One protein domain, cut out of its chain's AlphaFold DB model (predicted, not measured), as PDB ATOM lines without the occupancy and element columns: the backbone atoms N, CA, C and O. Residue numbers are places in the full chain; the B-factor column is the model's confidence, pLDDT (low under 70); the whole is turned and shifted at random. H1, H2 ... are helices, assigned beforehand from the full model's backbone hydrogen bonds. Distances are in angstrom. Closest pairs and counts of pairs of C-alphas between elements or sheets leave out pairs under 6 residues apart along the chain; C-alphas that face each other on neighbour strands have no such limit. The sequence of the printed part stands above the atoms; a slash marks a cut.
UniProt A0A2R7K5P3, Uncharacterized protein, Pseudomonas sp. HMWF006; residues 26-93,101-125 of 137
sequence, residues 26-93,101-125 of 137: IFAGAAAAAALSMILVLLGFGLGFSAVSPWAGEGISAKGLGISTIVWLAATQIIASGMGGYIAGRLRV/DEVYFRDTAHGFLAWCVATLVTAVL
ATOM      1  N   ILE A  26     208.565 137.091 108.701       70.44
ATOM      2  CA  ILE A  26     207.877 135.850 108.313       70.44
ATOM      3  C   ILE A  26     206.439 135.842 108.847       70.44
ATOM      4  O   ILE A  26     205.497 135.641 108.081       70.44
ATOM      5  N   PHE A  27     206.253 136.111 110.143       72.88
ATOM      6  CA  PHE A  27     204.920 136.151 110.750       72.88
ATOM      7  C   PHE A  27     204.046 137.280 110.196       72.88
ATOM      8  O   PHE A  27     202.849 137.083 109.990       72.88
ATOM      9  N   ALA A  28     204.624 138.450 109.921       64.56
ATOM     10  CA  ALA A  28     203.877 139.589 109.396       64.56
ATOM     11  C   ALA A  28     203.342 139.328 107.985       64.56
ATOM     12  O   ALA A  28     202.155 139.538 107.728       64.56
ATOM     13  N   GLY A  29     204.174 138.809 107.077       65.38
ATOM     14  CA  GLY A  29     203.645 138.391 105.784       65.38
ATOM     15  C   GLY A  29     202.640 137.258 105.951       65.38
ATOM     16  O   GLY A  29     201.679 137.203 105.186       65.38
ATOM     17  N   ALA A  30     202.833 136.351 106.922       71.88
ATOM     18  CA  ALA A  30     201.927 135.221 107.105       71.88
ATOM     19  C   ALA A  30     200.523 135.672 107.432       71.88
ATOM     20  O   ALA A  30     199.557 135.251 106.803       71.88
ATOM     21  N   ALA A  31     200.418 136.592 108.381       69.50
ATOM     22  CA  ALA A  31     199.158 137.224 108.704       69.50
ATOM     23  C   ALA A  31     198.526 137.869 107.456       69.50
ATOM     24  O   ALA A  31     197.328 137.711 107.229       69.50
ATOM     25  N   ALA A  32     199.325 138.524 106.607       65.88
ATOM     26  CA  ALA A  32     198.828 139.158 105.390       65.88
ATOM     27  C   ALA A  32     198.327 138.157 104.330       65.88
ATOM     28  O   ALA A  32     197.245 138.354 103.776       65.88
ATOM     29  N   ALA A  33     199.058 137.066 104.079       72.69
ATOM     30  CA  ALA A  33     198.597 135.992 103.194       72.69
ATOM     31  C   ALA A  33     197.305 135.347 103.716       72.69
ATOM     32  O   ALA A  33     196.395 135.085 102.931       72.69
ATOM     33  N   ALA A  34     197.196 135.137 105.032       71.00
ATOM     34  CA  ALA A  34     196.012 134.545 105.657       71.00
ATOM     35  C   ALA A  34     194.791 135.446 105.490       71.00
ATOM     36  O   ALA A  34     193.743 134.999 105.025       71.00
ATOM     37  N   ALA A  35     194.950 136.731 105.815       70.06
ATOM     38  CA  ALA A  35     193.894 137.721 105.691       70.06
ATOM     39  C   ALA A  35     193.413 137.846 104.239       70.06
ATOM     40  O   ALA A  35     192.209 137.810 103.983       70.06
ATOM     41  N   LEU A  36     194.339 137.925 103.278       73.00
ATOM     42  CA  LEU A  36     193.985 138.056 101.865       73.00
ATOM     43  C   LEU A  36     193.327 136.785 101.311       73.00
ATOM     44  O   LEU A  36     192.336 136.883 100.587       73.00
ATOM     45  N   SER A  37     193.813 135.600 101.695       74.00
ATOM     46  CA  SER A  37     193.163 134.334 101.339       74.00
ATOM     47  C   SER A  37     191.740 134.266 101.893       74.00
ATOM     48  O   SER A  37     190.835 133.855 101.172       74.00
ATOM     49  N   MET A  38     191.516 134.691 103.141       75.69
ATOM     50  CA  MET A  38     190.181 134.698 103.746       75.69
ATOM     51  C   MET A  38     189.226 135.627 102.985       75.69
ATOM     52  O   MET A  38     188.108 135.227 102.665       75.69
ATOM     53  N   ILE A  39     189.676 136.833 102.630       75.44
ATOM     54  CA  ILE A  39     188.878 137.789 101.846       75.44
ATOM     55  C   ILE A  39     188.494 137.198 100.483       75.44
ATOM     56  O   ILE A  39     187.328 137.255 100.097       75.44
ATOM     57  N   LEU A  40     189.446 136.603  99.760       80.81
ATOM     58  CA  LEU A  40     189.192 136.034  98.433       80.81
ATOM     59  C   LEU A  40     188.312 134.777  98.474       80.81
ATOM     60  O   LEU A  40     187.516 134.562  97.560       80.81
ATOM     61  N   VAL A  41     188.402 133.972  99.535       86.31
ATOM     62  CA  VAL A  41     187.490 132.840  99.760       86.31
ATOM     63  C   VAL A  41     186.065 133.336 100.014       86.31
ATOM     64  O   VAL A  41     185.135 132.847  99.377       86.31
ATOM     65  N   LEU A  42     185.883 134.344 100.875       81.75
ATOM     66  CA  LEU A  42     184.569 134.952 101.123       81.75
ATOM     67  C   LEU A  42     183.979 135.578  99.853       81.75
ATOM     68  O   LEU A  42     182.797 135.395  99.563       81.75
ATOM     69  N   LEU A  43     184.811 136.252  99.057       82.88
ATOM     70  CA  LEU A  43     184.420 136.756  97.742       82.88
ATOM     71  C   LEU A  43     183.989 135.612  96.812       82.88
ATOM     72  O   LEU A  43     182.955 135.712  96.159       82.88
ATOM     73  N   GLY A  44     184.740 134.509  96.796       86.25
ATOM     74  CA  GLY A  44     184.419 133.307  96.025       86.25
ATOM     75  C   GLY A  44     183.069 132.699  96.392       86.25
ATOM     76  O   GLY A  44     182.305 132.342  95.498       86.25
ATOM     77  N   PHE A  45     182.729 132.649  97.683       85.94
ATOM     78  CA  PHE A  45     181.396 132.232  98.125       85.94
ATOM     79  C   PHE A  45     180.299 133.167  97.607       85.94
ATOM     80  O   PHE A  45     179.292 132.687  97.091       85.94
ATOM     81  N   GLY A  46     180.505 134.486  97.676       85.62
ATOM     82  CA  GLY A  46     179.555 135.465  97.136       85.62
ATOM     83  C   GLY A  46     179.326 135.305  95.628       85.62
ATOM     84  O   GLY A  46     178.184 135.291  95.170       85.62
ATOM     85  N   LEU A  47     180.401 135.112  94.860       88.25
ATOM     86  CA  LEU A  47     180.325 134.849  93.418       88.25
ATOM     87  C   LEU A  47     179.642 133.509  93.116       88.25
ATOM     88  O   LEU A  47     178.814 133.430  92.210       88.25
ATOM     89  N   GLY A  48     179.956 132.467  93.888       86.06
ATOM     90  CA  GLY A  48     179.362 131.140  93.751       86.06
ATOM     91  C   GLY A  48     177.856 131.142  94.009       86.06
ATOM     92  O   GLY A  48     177.102 130.611  93.198       86.06
ATOM     93  N   PHE A  49     177.400 131.794  95.082       87.69
ATOM     94  CA  PHE A  49     175.971 131.908  95.388       87.69
ATOM     95  C   PHE A  49     175.203 132.753  94.373       87.69
ATOM     96  O   PHE A  49     174.051 132.441  94.095       87.69
ATOM     97  N   SER A  50     175.835 133.760  93.767       87.56
ATOM     98  CA  SER A  50     175.227 134.541  92.679       87.56
ATOM     99  C   SER A  50     174.945 133.696  91.424       87.56
ATOM    100  O   SER A  50     174.015 133.980  90.673       87.56
ATOM    101  N   ALA A  51     175.726 132.635  91.196       86.06
ATOM    102  CA  ALA A  51     175.583 131.762  90.030       86.06
ATOM    103  C   ALA A  51     174.602 130.588  90.239       86.06
ATOM    104  O   ALA A  51     174.194 129.949  89.263       86.06
ATOM    105  N   VAL A  52     174.242 130.274  91.489       89.06
ATOM    106  CA  VAL A  52     173.353 129.157  91.846       89.06
ATOM    107  C   VAL A  52     171.898 129.622  91.855       89.06
ATOM    108  O   VAL A  52     171.556 130.573  92.552       89.06
ATOM    109  N   SER A  53     171.024 128.909  91.140       86.06
ATOM    110  CA  SER A  53     169.574 129.108  91.226       86.06
ATOM    111  C   SER A  53     168.924 128.010  92.075       86.06
ATOM    112  O   SER A  53     169.317 126.845  91.966       86.06
ATOM    113  N   PRO A  54     167.911 128.338  92.900       83.12
ATOM    114  CA  PRO A  54     167.125 127.343  93.627       83.12
ATOM    115  C   PRO A  54     166.079 126.631  92.751       83.12
ATOM    116  O   PRO A  54     165.473 125.660  93.201       83.12
ATOM    117  N   TRP A  55     165.835 127.100  91.522       89.69
ATOM    118  CA  TRP A  55     164.840 126.523  90.614       89.69
ATOM    119  C   TRP A  55     165.459 125.460  89.702       89.69
ATOM    120  O   TRP A  55     166.556 125.628  89.173       89.69
ATOM    121  N   ALA A  56     164.741 124.351  89.505       79.75
ATOM    122  CA  ALA A  56     165.229 123.224  88.719       79.75
ATOM    123  C   ALA A  56     165.477 123.617  87.251       79.75
ATOM    124  O   ALA A  56     164.581 124.125  86.581       79.75
ATOM    125  N   GLY A  57     166.684 123.337  86.750       79.81
ATOM    126  CA  GLY A  57     167.087 123.642  85.371       79.81
ATOM    127  C   GLY A  57     167.595 125.069  85.145       79.81
ATOM    128  O   GLY A  57     168.004 125.383  84.032       79.81
ATOM    129  N   GLU A  58     167.614 125.902  86.184       83.50
ATOM    130  CA  GLU A  58     168.154 127.262  86.163       83.50
ATOM    131  C   GLU A  58     169.514 127.327  86.879       83.50
ATOM    132  O   GLU A  58     169.800 126.549  87.791       83.50
ATOM    133  N   GLY A  59     170.356 128.288  86.494       86.38
ATOM    134  CA  GLY A  59     171.681 128.495  87.087       86.38
ATOM    135  C   GLY A  59     172.780 127.543  86.590       86.38
ATOM    136  O   GLY A  59     172.626 126.772  85.642       86.38
ATOM    137  N   ILE A  60     173.957 127.644  87.206       91.00
ATOM    138  CA  ILE A  60     175.131 126.855  86.814       91.00
ATOM    139  C   ILE A  60     175.001 125.381  87.246       91.00
ATOM    140  O   ILE A  60     174.539 125.059  88.339       91.00
ATOM    141  N   SER A  61     175.471 124.456  86.404       90.88
ATOM    142  CA  SER A  61     175.523 123.030  86.762       90.88
ATOM    143  C   SER A  61     176.500 122.743  87.914       90.88
ATOM    144  O   SER A  61     177.513 123.429  88.068       90.88
ATOM    145  N   ALA A  62     176.275 121.651  88.659       87.62
ATOM    146  CA  ALA A  62     177.176 121.205  89.731       87.62
ATOM    147  C   ALA A  62     178.625 120.991  89.250       87.62
ATOM    148  O   ALA A  62     179.581 121.346  89.939       87.62
ATOM    149  N   LYS A  63     178.802 120.466  88.028       90.25
ATOM    150  CA  LYS A  63     180.128 120.309  87.411       90.25
ATOM    151  C   LYS A  63     180.779 121.667  87.125       90.25
ATOM    152  O   LYS A  63     181.972 121.833  87.367       90.25
ATOM    153  N   GLY A  64     179.997 122.626  86.624       89.88
ATOM    154  CA  GLY A  64     180.447 123.995  86.373       89.88
ATOM    155  C   GLY A  64     180.902 124.697  87.653       89.88
ATOM    156  O   GLY A  64     181.988 125.269  87.662       89.88
ATOM    157  N   LEU A  65     180.135 124.566  88.743       90.69
ATOM    158  CA  LEU A  65     180.519 125.055  90.076       90.69
ATOM    159  C   LEU A  65     181.802 124.428  90.595       90.69
ATOM    160  O   LEU A  65     182.648 125.130  91.139       90.69
ATOM    161  N   GLY A  66     181.955 123.111  90.447       89.75
ATOM    162  CA  GLY A  66     183.160 122.421  90.901       89.75
ATOM    163  C   GLY A  66     184.409 122.959  90.206       89.75
ATOM    164  O   GLY A  66     185.384 123.316  90.863       89.75
ATOM    165  N   ILE A  67     184.359 123.089  88.876       93.56
ATOM    166  CA  ILE A  67     185.481 123.612  88.086       93.56
ATOM    167  C   ILE A  67     185.760 125.078  88.439       93.56
ATOM    168  O   ILE A  67     186.914 125.425  88.685       93.56
ATOM    169  N   SER A  68     184.732 125.931  88.502       90.31
ATOM    170  CA  SER A  68     184.917 127.350  88.832       90.31
ATOM    171  C   SER A  68     185.487 127.540  90.238       90.31
ATOM    172  O   SER A  68     186.384 128.359  90.420       90.31
ATOM    173  N   THR A  69     185.054 126.727  91.205       90.94
ATOM    174  CA  THR A  69     185.584 126.728  92.576       90.94
ATOM    175  C   THR A  69     187.062 126.352  92.602       90.94
ATOM    176  O   THR A  69     187.856 127.052  93.224       90.94
ATOM    177  N   ILE A  70     187.466 125.286  91.901       93.62
ATOM    178  CA  ILE A  70     188.876 124.861  91.839       93.62
ATOM    179  C   ILE A  70     189.750 125.968  91.240       93.62
ATOM    180  O   ILE A  70     190.786 126.312  91.810       93.62
ATOM    181  N   VAL A  71     189.320 126.555  90.119       95.50
ATOM    182  CA  VAL A  71     190.044 127.653  89.458       95.50
ATOM    183  C   VAL A  71     190.158 128.865  90.384       95.50
ATOM    184  O   VAL A  71     191.238 129.441  90.519       95.50
ATOM    185  N   TRP A  72     189.070 129.225  91.066       90.88
ATOM    186  CA  TRP A  72     189.042 130.357  91.988       90.88
ATOM    187  C   TRP A  72     189.956 130.156  93.199       90.88
ATOM    188  O   TRP A  72     190.698 131.064  93.583       90.88
ATOM    189  N   LEU A  73     189.954 128.959  93.788       89.62
ATOM    190  CA  LEU A  73     190.833 128.630  94.908       89.62
ATOM    191  C   LEU A  73     192.303 128.629  94.483       89.62
ATOM    192  O   LEU A  73     193.134 129.169  95.209       89.62
ATOM    193  N   ALA A  74     192.630 128.112  93.296       91.06
ATOM    194  CA  ALA A  74     193.989 128.183  92.765       91.06
ATOM    195  C   ALA A  74     194.452 129.640  92.590       91.06
ATOM    196  O   ALA A  74     195.523 130.010  93.074       91.06
ATOM    197  N   ALA A  75     193.620 130.492  91.981       84.62
ATOM    198  CA  ALA A  75     193.905 131.920  91.842       84.62
ATOM    199  C   ALA A  75     194.082 132.606  93.207       84.62
ATOM    200  O   ALA A  75     195.025 133.372  93.402       84.62
ATOM    201  N   THR A  76     193.229 132.271  94.177       82.50
ATOM    202  CA  THR A  76     193.318 132.773  95.552       82.50
ATOM    203  C   THR A  76     194.666 132.446  96.182       82.50
ATOM    204  O   THR A  76     195.312 133.334  96.736       82.50
ATOM    205  N   GLN A  77     195.126 131.198  96.059       84.06
ATOM    206  CA  GLN A  77     196.410 130.783  96.623       84.06
ATOM    207  C   GLN A  77     197.589 131.480  95.948       84.06
ATOM    208  O   GLN A  77     198.516 131.906  96.633       84.06
ATOM    209  N   ILE A  78     197.546 131.668  94.630       81.31
ATOM    210  CA  ILE A  78     198.597 132.390  93.901       81.31
ATOM    211  C   ILE A  78     198.682 133.851  94.370       81.31
ATOM    212  O   ILE A  78     199.765 134.339  94.683       81.31
ATOM    213  N   ILE A  79     197.549 134.549  94.480       77.06
ATOM    214  CA  ILE A  79     197.529 135.967  94.875       77.06
ATOM    215  C   ILE A  79     197.914 136.128  96.354       77.06
ATOM    216  O   ILE A  79     198.739 136.978  96.693       77.06
ATOM    217  N   ALA A  80     197.357 135.294  97.235       72.88
ATOM    218  CA  ALA A  80     197.677 135.300  98.661       72.88
ATOM    219  C   ALA A  80     199.150 134.975  98.913       72.88
ATOM    220  O   ALA A  80     199.790 135.649  99.725       72.88
ATOM    221  N   SER A  81     199.701 133.995  98.189       65.50
ATOM    222  CA  SER A  81     201.109 133.618  98.317       65.50
ATOM    223  C   SER A  81     202.056 134.703  97.848       65.50
ATOM    224  O   SER A  81     202.993 135.042  98.569       65.50
ATOM    225  N   GLY A  82     201.777 135.309  96.696       71.06
ATOM    226  CA  GLY A  82     202.561 136.427  96.184       71.06
ATOM    227  C   GLY A  82     202.541 137.642  97.114       71.06
ATOM    228  O   GLY A  82     203.577 138.272  97.322       71.06
ATOM    229  N   MET A  83     201.392 137.958  97.722       68.06
ATOM    230  CA  MET A  83     201.260 139.118  98.611       68.06
ATOM    231  C   MET A  83     201.939 138.906  99.966       68.06
ATOM    232  O   MET A  83     202.700 139.767 100.412       68.06
ATOM    233  N   GLY A  84     201.704 137.756 100.612       62.03
ATOM    234  CA  GLY A  84     202.455 137.372 101.811       62.03
ATOM    235  C   GLY A  84     203.948 137.392 101.519       62.03
ATOM    236  O   GLY A  84     204.693 137.989 102.304       62.03
ATOM    237  N   GLY A  85     204.298 136.837 100.338       64.25
ATOM    238  CA  GLY A  85     205.535 136.943  99.536       64.25
ATOM    239  C   GLY A  85     206.276 138.238  99.777       64.25
ATOM    240  O   GLY A  85     207.242 138.368 100.529       64.25
ATOM    241  N   TYR A  86     205.709 139.224  99.129       61.97
ATOM    242  CA  TYR A  86     206.209 140.568  99.073       61.97
ATOM    243  C   TYR A  86     206.363 141.228 100.454       61.97
ATOM    244  O   TYR A  86     207.379 141.869 100.725       61.97
ATOM    245  N   ILE A  87     205.386 141.062 101.352       61.47
ATOM    246  CA  ILE A  87     205.357 141.768 102.645       61.47
ATOM    247  C   ILE A  87     206.453 141.281 103.585       61.47
ATOM    248  O   ILE A  87     207.179 142.091 104.163       61.47
ATOM    249  N   ALA A  88     206.596 139.967 103.743       65.00
ATOM    250  CA  ALA A  88     207.627 139.434 104.621       65.00
ATOM    251  C   ALA A  88     209.028 139.741 104.076       65.00
ATOM    252  O   ALA A  88     209.965 139.921 104.850       65.00
ATOM    253  N   GLY A  89     209.172 139.855 102.758       63.31
ATOM    254  CA  GLY A  89     210.408 140.318 102.168       63.31
ATOM    255  C   GLY A  89     210.811 141.718 102.587       63.31
ATOM    256  O   GLY A  89     211.857 141.941 103.197       63.31
ATOM    257  N   ARG A  90     209.888 142.652 102.378       64.75
ATOM    258  CA  ARG A  90     210.087 144.073 102.677       64.75
ATOM    259  C   ARG A  90     210.359 144.362 104.155       64.75
ATOM    260  O   ARG A  90     210.911 145.416 104.464       64.75
ATOM    261  N   LEU A  91     209.984 143.455 105.055       60.19
ATOM    262  CA  LEU A  91     210.164 143.580 106.505       60.19
ATOM    263  C   LEU A  91     211.470 142.953 107.029       60.19
ATOM    264  O   LEU A  91     211.746 143.025 108.229       60.19
ATOM    265  N   ARG A  92     212.293 142.352 106.163       63.16
ATOM    266  CA  ARG A  92     213.575 141.756 106.553       63.16
ATOM    267  C   ARG A  92     214.630 142.823 106.900       63.16
ATOM    268  O   ARG A  92     214.795 143.817 106.197       63.16
ATOM    269  N   VAL A  93     215.433 142.565 107.943       52.53
ATOM    270  CA  VAL A  93     216.604 143.381 108.328       52.53
ATOM    271  C   VAL A  93     217.616 143.464 107.169       52.53
ATOM    272  O   VAL A  93     218.192 142.453 106.751       52.53
ATOM    273  N   ASP A 101     220.552 141.354  93.672       50.50
ATOM    274  CA  ASP A 101     219.839 140.114  93.335       50.50
ATOM    275  C   ASP A 101     219.460 139.283  94.573       50.50
ATOM    276  O   ASP A 101     218.405 138.646  94.610       50.50
ATOM    277  N   GLU A 102     220.256 139.340  95.645       48.97
ATOM    278  CA  GLU A 102     219.953 138.593  96.869       48.97
ATOM    279  C   GLU A 102     218.826 139.241  97.691       48.97
ATOM    280  O   GLU A 102     218.102 138.562  98.431       48.97
ATOM    281  N   VAL A 103     218.620 140.551  97.531       56.84
ATOM    282  CA  VAL A 103     217.495 141.264  98.150       56.84
ATOM    283  C   VAL A 103     216.172 140.765  97.562       56.84
ATOM    284  O   VAL A 103     215.268 140.441  98.323       56.84
ATOM    285  N   TYR A 104     216.083 140.585  96.241       57.59
ATOM    286  CA  TYR A 104     214.879 140.057  95.583       57.59
ATOM    287  C   TYR A 104     214.576 138.599  95.952       57.59
ATOM    288  O   TYR A 104     213.414 138.234  96.159       57.59
ATOM    289  N   PHE A 105     215.609 137.763  96.086       48.72
ATOM    290  CA  PHE A 105     215.433 136.366  96.484       48.72
ATOM    291  C   PHE A 105     214.919 136.252  97.923       48.72
ATOM    292  O   PHE A 105     213.975 135.509  98.205       48.72
ATOM    293  N   ARG A 106     215.495 137.038  98.840       53.34
ATOM    294  CA  ARG A 106     215.087 137.046 100.252       53.34
ATOM    295  C   ARG A 106     213.733 137.696 100.445       53.34
ATOM    296  O   ARG A 106     213.026 137.268 101.361       53.34
ATOM    297  N   ASP A 107     213.366 138.630  99.569       53.53
ATOM    298  CA  ASP A 107     212.045 139.226  99.609       53.53
ATOM    299  C   ASP A 107     210.961 138.215  99.231       53.53
ATOM    300  O   ASP A 107     209.973 138.054  99.939       53.53
ATOM    301  N   THR A 108     211.206 137.433  98.185       53.00
ATOM    302  CA  THR A 108     210.274 136.398  97.721       53.00
ATOM    303  C   THR A 108     210.174 135.224  98.703       53.00
ATOM    304  O   THR A 108     209.079 134.749  99.010       53.00
ATOM    305  N   ALA A 109     211.308 134.769  99.247       49.47
ATOM    306  CA  ALA A 109     211.366 133.633 100.170       49.47
ATOM    307  C   ALA A 109     210.642 133.904 101.492       49.47
ATOM    308  O   ALA A 109     209.939 133.039 102.022       49.47
ATOM    309  N   HIS A 110     210.796 135.116 102.023       45.38
ATOM    310  CA  HIS A 110     210.179 135.483 103.288       45.38
ATOM    311  C   HIS A 110     208.670 135.384 103.229       45.38
ATOM    312  O   HIS A 110     208.044 134.991 104.215       45.38
ATOM    313  N   GLY A 111     208.074 135.713 102.095       51.41
ATOM    314  CA  GLY A 111     206.643 135.653 102.043       51.41
ATOM    315  C   GLY A 111     206.035 134.454 101.321       51.41
ATOM    316  O   GLY A 111     204.841 134.183 101.439       51.41
ATOM    317  N   PHE A 112     206.865 133.644 100.680       49.88
ATOM    318  CA  PHE A 112     206.529 132.237 100.544       49.88
ATOM    319  C   PHE A 112     206.318 131.602 101.935       49.88
ATOM    320  O   PHE A 112     205.301 130.953 102.172       49.88
ATOM    321  N   LEU A 113     207.206 131.873 102.903       52.06
ATOM    322  CA  LEU A 113     207.053 131.395 104.287       52.06
ATOM    323  C   LEU A 113     205.811 131.960 104.976       52.06
ATOM    324  O   LEU A 113     205.104 131.237 105.680       52.06
ATOM    325  N   ALA A 114     205.519 133.235 104.733       58.19
ATOM    326  CA  ALA A 114     204.263 133.831 105.138       58.19
ATOM    327  C   ALA A 114     203.053 133.007 104.681       58.19
ATOM    328  O   ALA A 114     202.204 132.594 105.474       58.19
ATOM    329  N   TRP A 115     202.986 132.753 103.382       54.22
ATOM    330  CA  TRP A 115     201.905 131.998 102.782       54.22
ATOM    331  C   TRP A 115     201.750 130.597 103.372       54.22
ATOM    332  O   TRP A 115     200.630 130.155 103.632       54.22
ATOM    333  N   CYS A 116     202.860 129.919 103.662       52.56
ATOM    334  CA  CYS A 116     202.821 128.626 104.335       52.56
ATOM    335  C   CYS A 116     202.162 128.724 105.721       52.56
ATOM    336  O   CYS A 116     201.267 127.938 106.031       52.56
ATOM    337  N   VAL A 117     202.543 129.705 106.543       54.16
ATOM    338  CA  VAL A 117     201.991 129.873 107.900       54.16
ATOM    339  C   VAL A 117     200.506 130.254 107.859       54.16
ATOM    340  O   VAL A 117     199.707 129.693 108.607       54.16
ATOM    341  N   ALA A 118     200.111 131.139 106.943       54.06
ATOM    342  CA  ALA A 118     198.713 131.488 106.691       54.06
ATOM    343  C   ALA A 118     197.823 130.274 106.400       54.06
ATOM    344  O   ALA A 118     196.718 130.126 106.935       54.06
ATOM    345  N   THR A 119     198.335 129.408 105.526       56.47
ATOM    346  CA  THR A 119     197.654 128.203 105.065       56.47
ATOM    347  C   THR A 119     197.516 127.199 106.206       56.47
ATOM    348  O   THR A 119     196.440 126.634 106.394       56.47
ATOM    349  N   LEU A 120     198.558 127.038 107.029       58.88
ATOM    350  CA  LEU A 120     198.526 126.165 108.205       58.88
ATOM    351  C   LEU A 120     197.508 126.630 109.253       58.88
ATOM    352  O   LEU A 120     196.740 125.810 109.749       58.88
ATOM    353  N   VAL A 121     197.454 127.929 109.565       66.69
ATOM    354  CA  VAL A 121     196.476 128.465 110.533       66.69
ATOM    355  C   VAL A 121     195.049 128.236 110.042       66.69
ATOM    356  O   VAL A 121     194.215 127.728 110.789       66.69
ATOM    357  N   THR A 122     194.777 128.543 108.772       67.12
ATOM    358  CA  THR A 122     193.467 128.288 108.160       67.12
ATOM    359  C   THR A 122     193.105 126.803 108.228       67.12
ATOM    360  O   THR A 122     191.993 126.465 108.628       67.12
ATOM    361  N   ALA A 123     194.044 125.905 107.908       64.81
ATOM    362  CA  ALA A 123     193.821 124.464 107.971       64.81
ATOM    363  C   ALA A 123     193.464 123.994 109.391       64.81
ATOM    364  O   ALA A 123     192.506 123.243 109.562       64.81
ATOM    365  N   VAL A 124     194.178 124.478 110.413       68.56
ATOM    366  CA  VAL A 124     193.898 124.140 111.819       68.56
ATOM    367  C   VAL A 124     192.515 124.628 112.243       68.56
ATOM    368  O   VAL A 124     191.769 123.872 112.864       68.56
ATOM    369  N   LEU A 125     192.135 125.856 111.881       75.31
ATOM    370  CA  LEU A 125     190.817 126.403 112.214       75.31
ATOM    371  C   LEU A 125     189.684 125.638 111.524       75.31
ATOM    372  O   LEU A 125     188.672 125.347 112.160       75.31
TER     373      LEU A 125
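What this domain is: This is residues 26 to 93 and 101 to 125 of the 137 residues of an uncharacterized protein of Pseudomonas sp. HMWF006 (UniProt A0A2R7K5P3). The model is a long helical hairpin, H1 running out and H2 folding back beside it, with a third helix, H3, crossing both at a steep tilt near the end away from the turn. The turn, residues 52 to 61, makes one tip of the long axis. The printed part has 93 residues with three named helices in the order H1, H2, H3 and no named strand; the class is all helix. The whole is loose, with a radius of gyration of the C-alphas of 16.6 A, and is a rod in outline, spanning 58 by 28 by 16 A.

How they stand to each other: H1, residues 26 to 51, and H2, residues 62 to 90, form a helical hairpin: they touch and run opposite ways at a shallow tilt of 23 degrees. Their closest C-alphas, those of Gly 29 and Gly 84, are 4.3 A apart. H3, residues 101 to 125, touches H1 at residues 26 to 35 of H1 alone, the same way at a steep tilt of 59 degrees; the closest C-alphas, of Ala 30 and Ala 114, are 3.4 A apart. H3 touches H2 with its residues 104 to 115 alone, at residues 80 to 90 of H2 alone, opposite ways at a steep tilt of 49 degrees; the closest C-alphas, of Gly 85 and Gly 111, are 3.0 A apart. Every O i to N i+4 pair is within hydrogen-bond range in H1 and H2, and 20 of 21 in H3.

Where its parts are: H1 begins at C-alpha 26, (207.877, 135.850, 108.313), and is 37.3 A long from first to last C-alpha. H2 is 42.1 A long and begins at C-alpha 62, (177.176, 121.205, 89.731). H3 is 37.2 A long and ends at C-alpha 125, (190.817, 126.403, 112.214).

The domain as a whole: The two C-alphas farthest apart, of Ala 56 and Val 93, are 58.6 A apart. The link from H1 to H2 is short, with 10 residues. In the link across the cut, from H2 to H3, residues 94 to 100 are not printed, and C-alphas 93 and 101 are 15.7 A apart. The mean pLDDT of the printed part is 72.8; residues under 70 include 83 to 93 and 101 to 124.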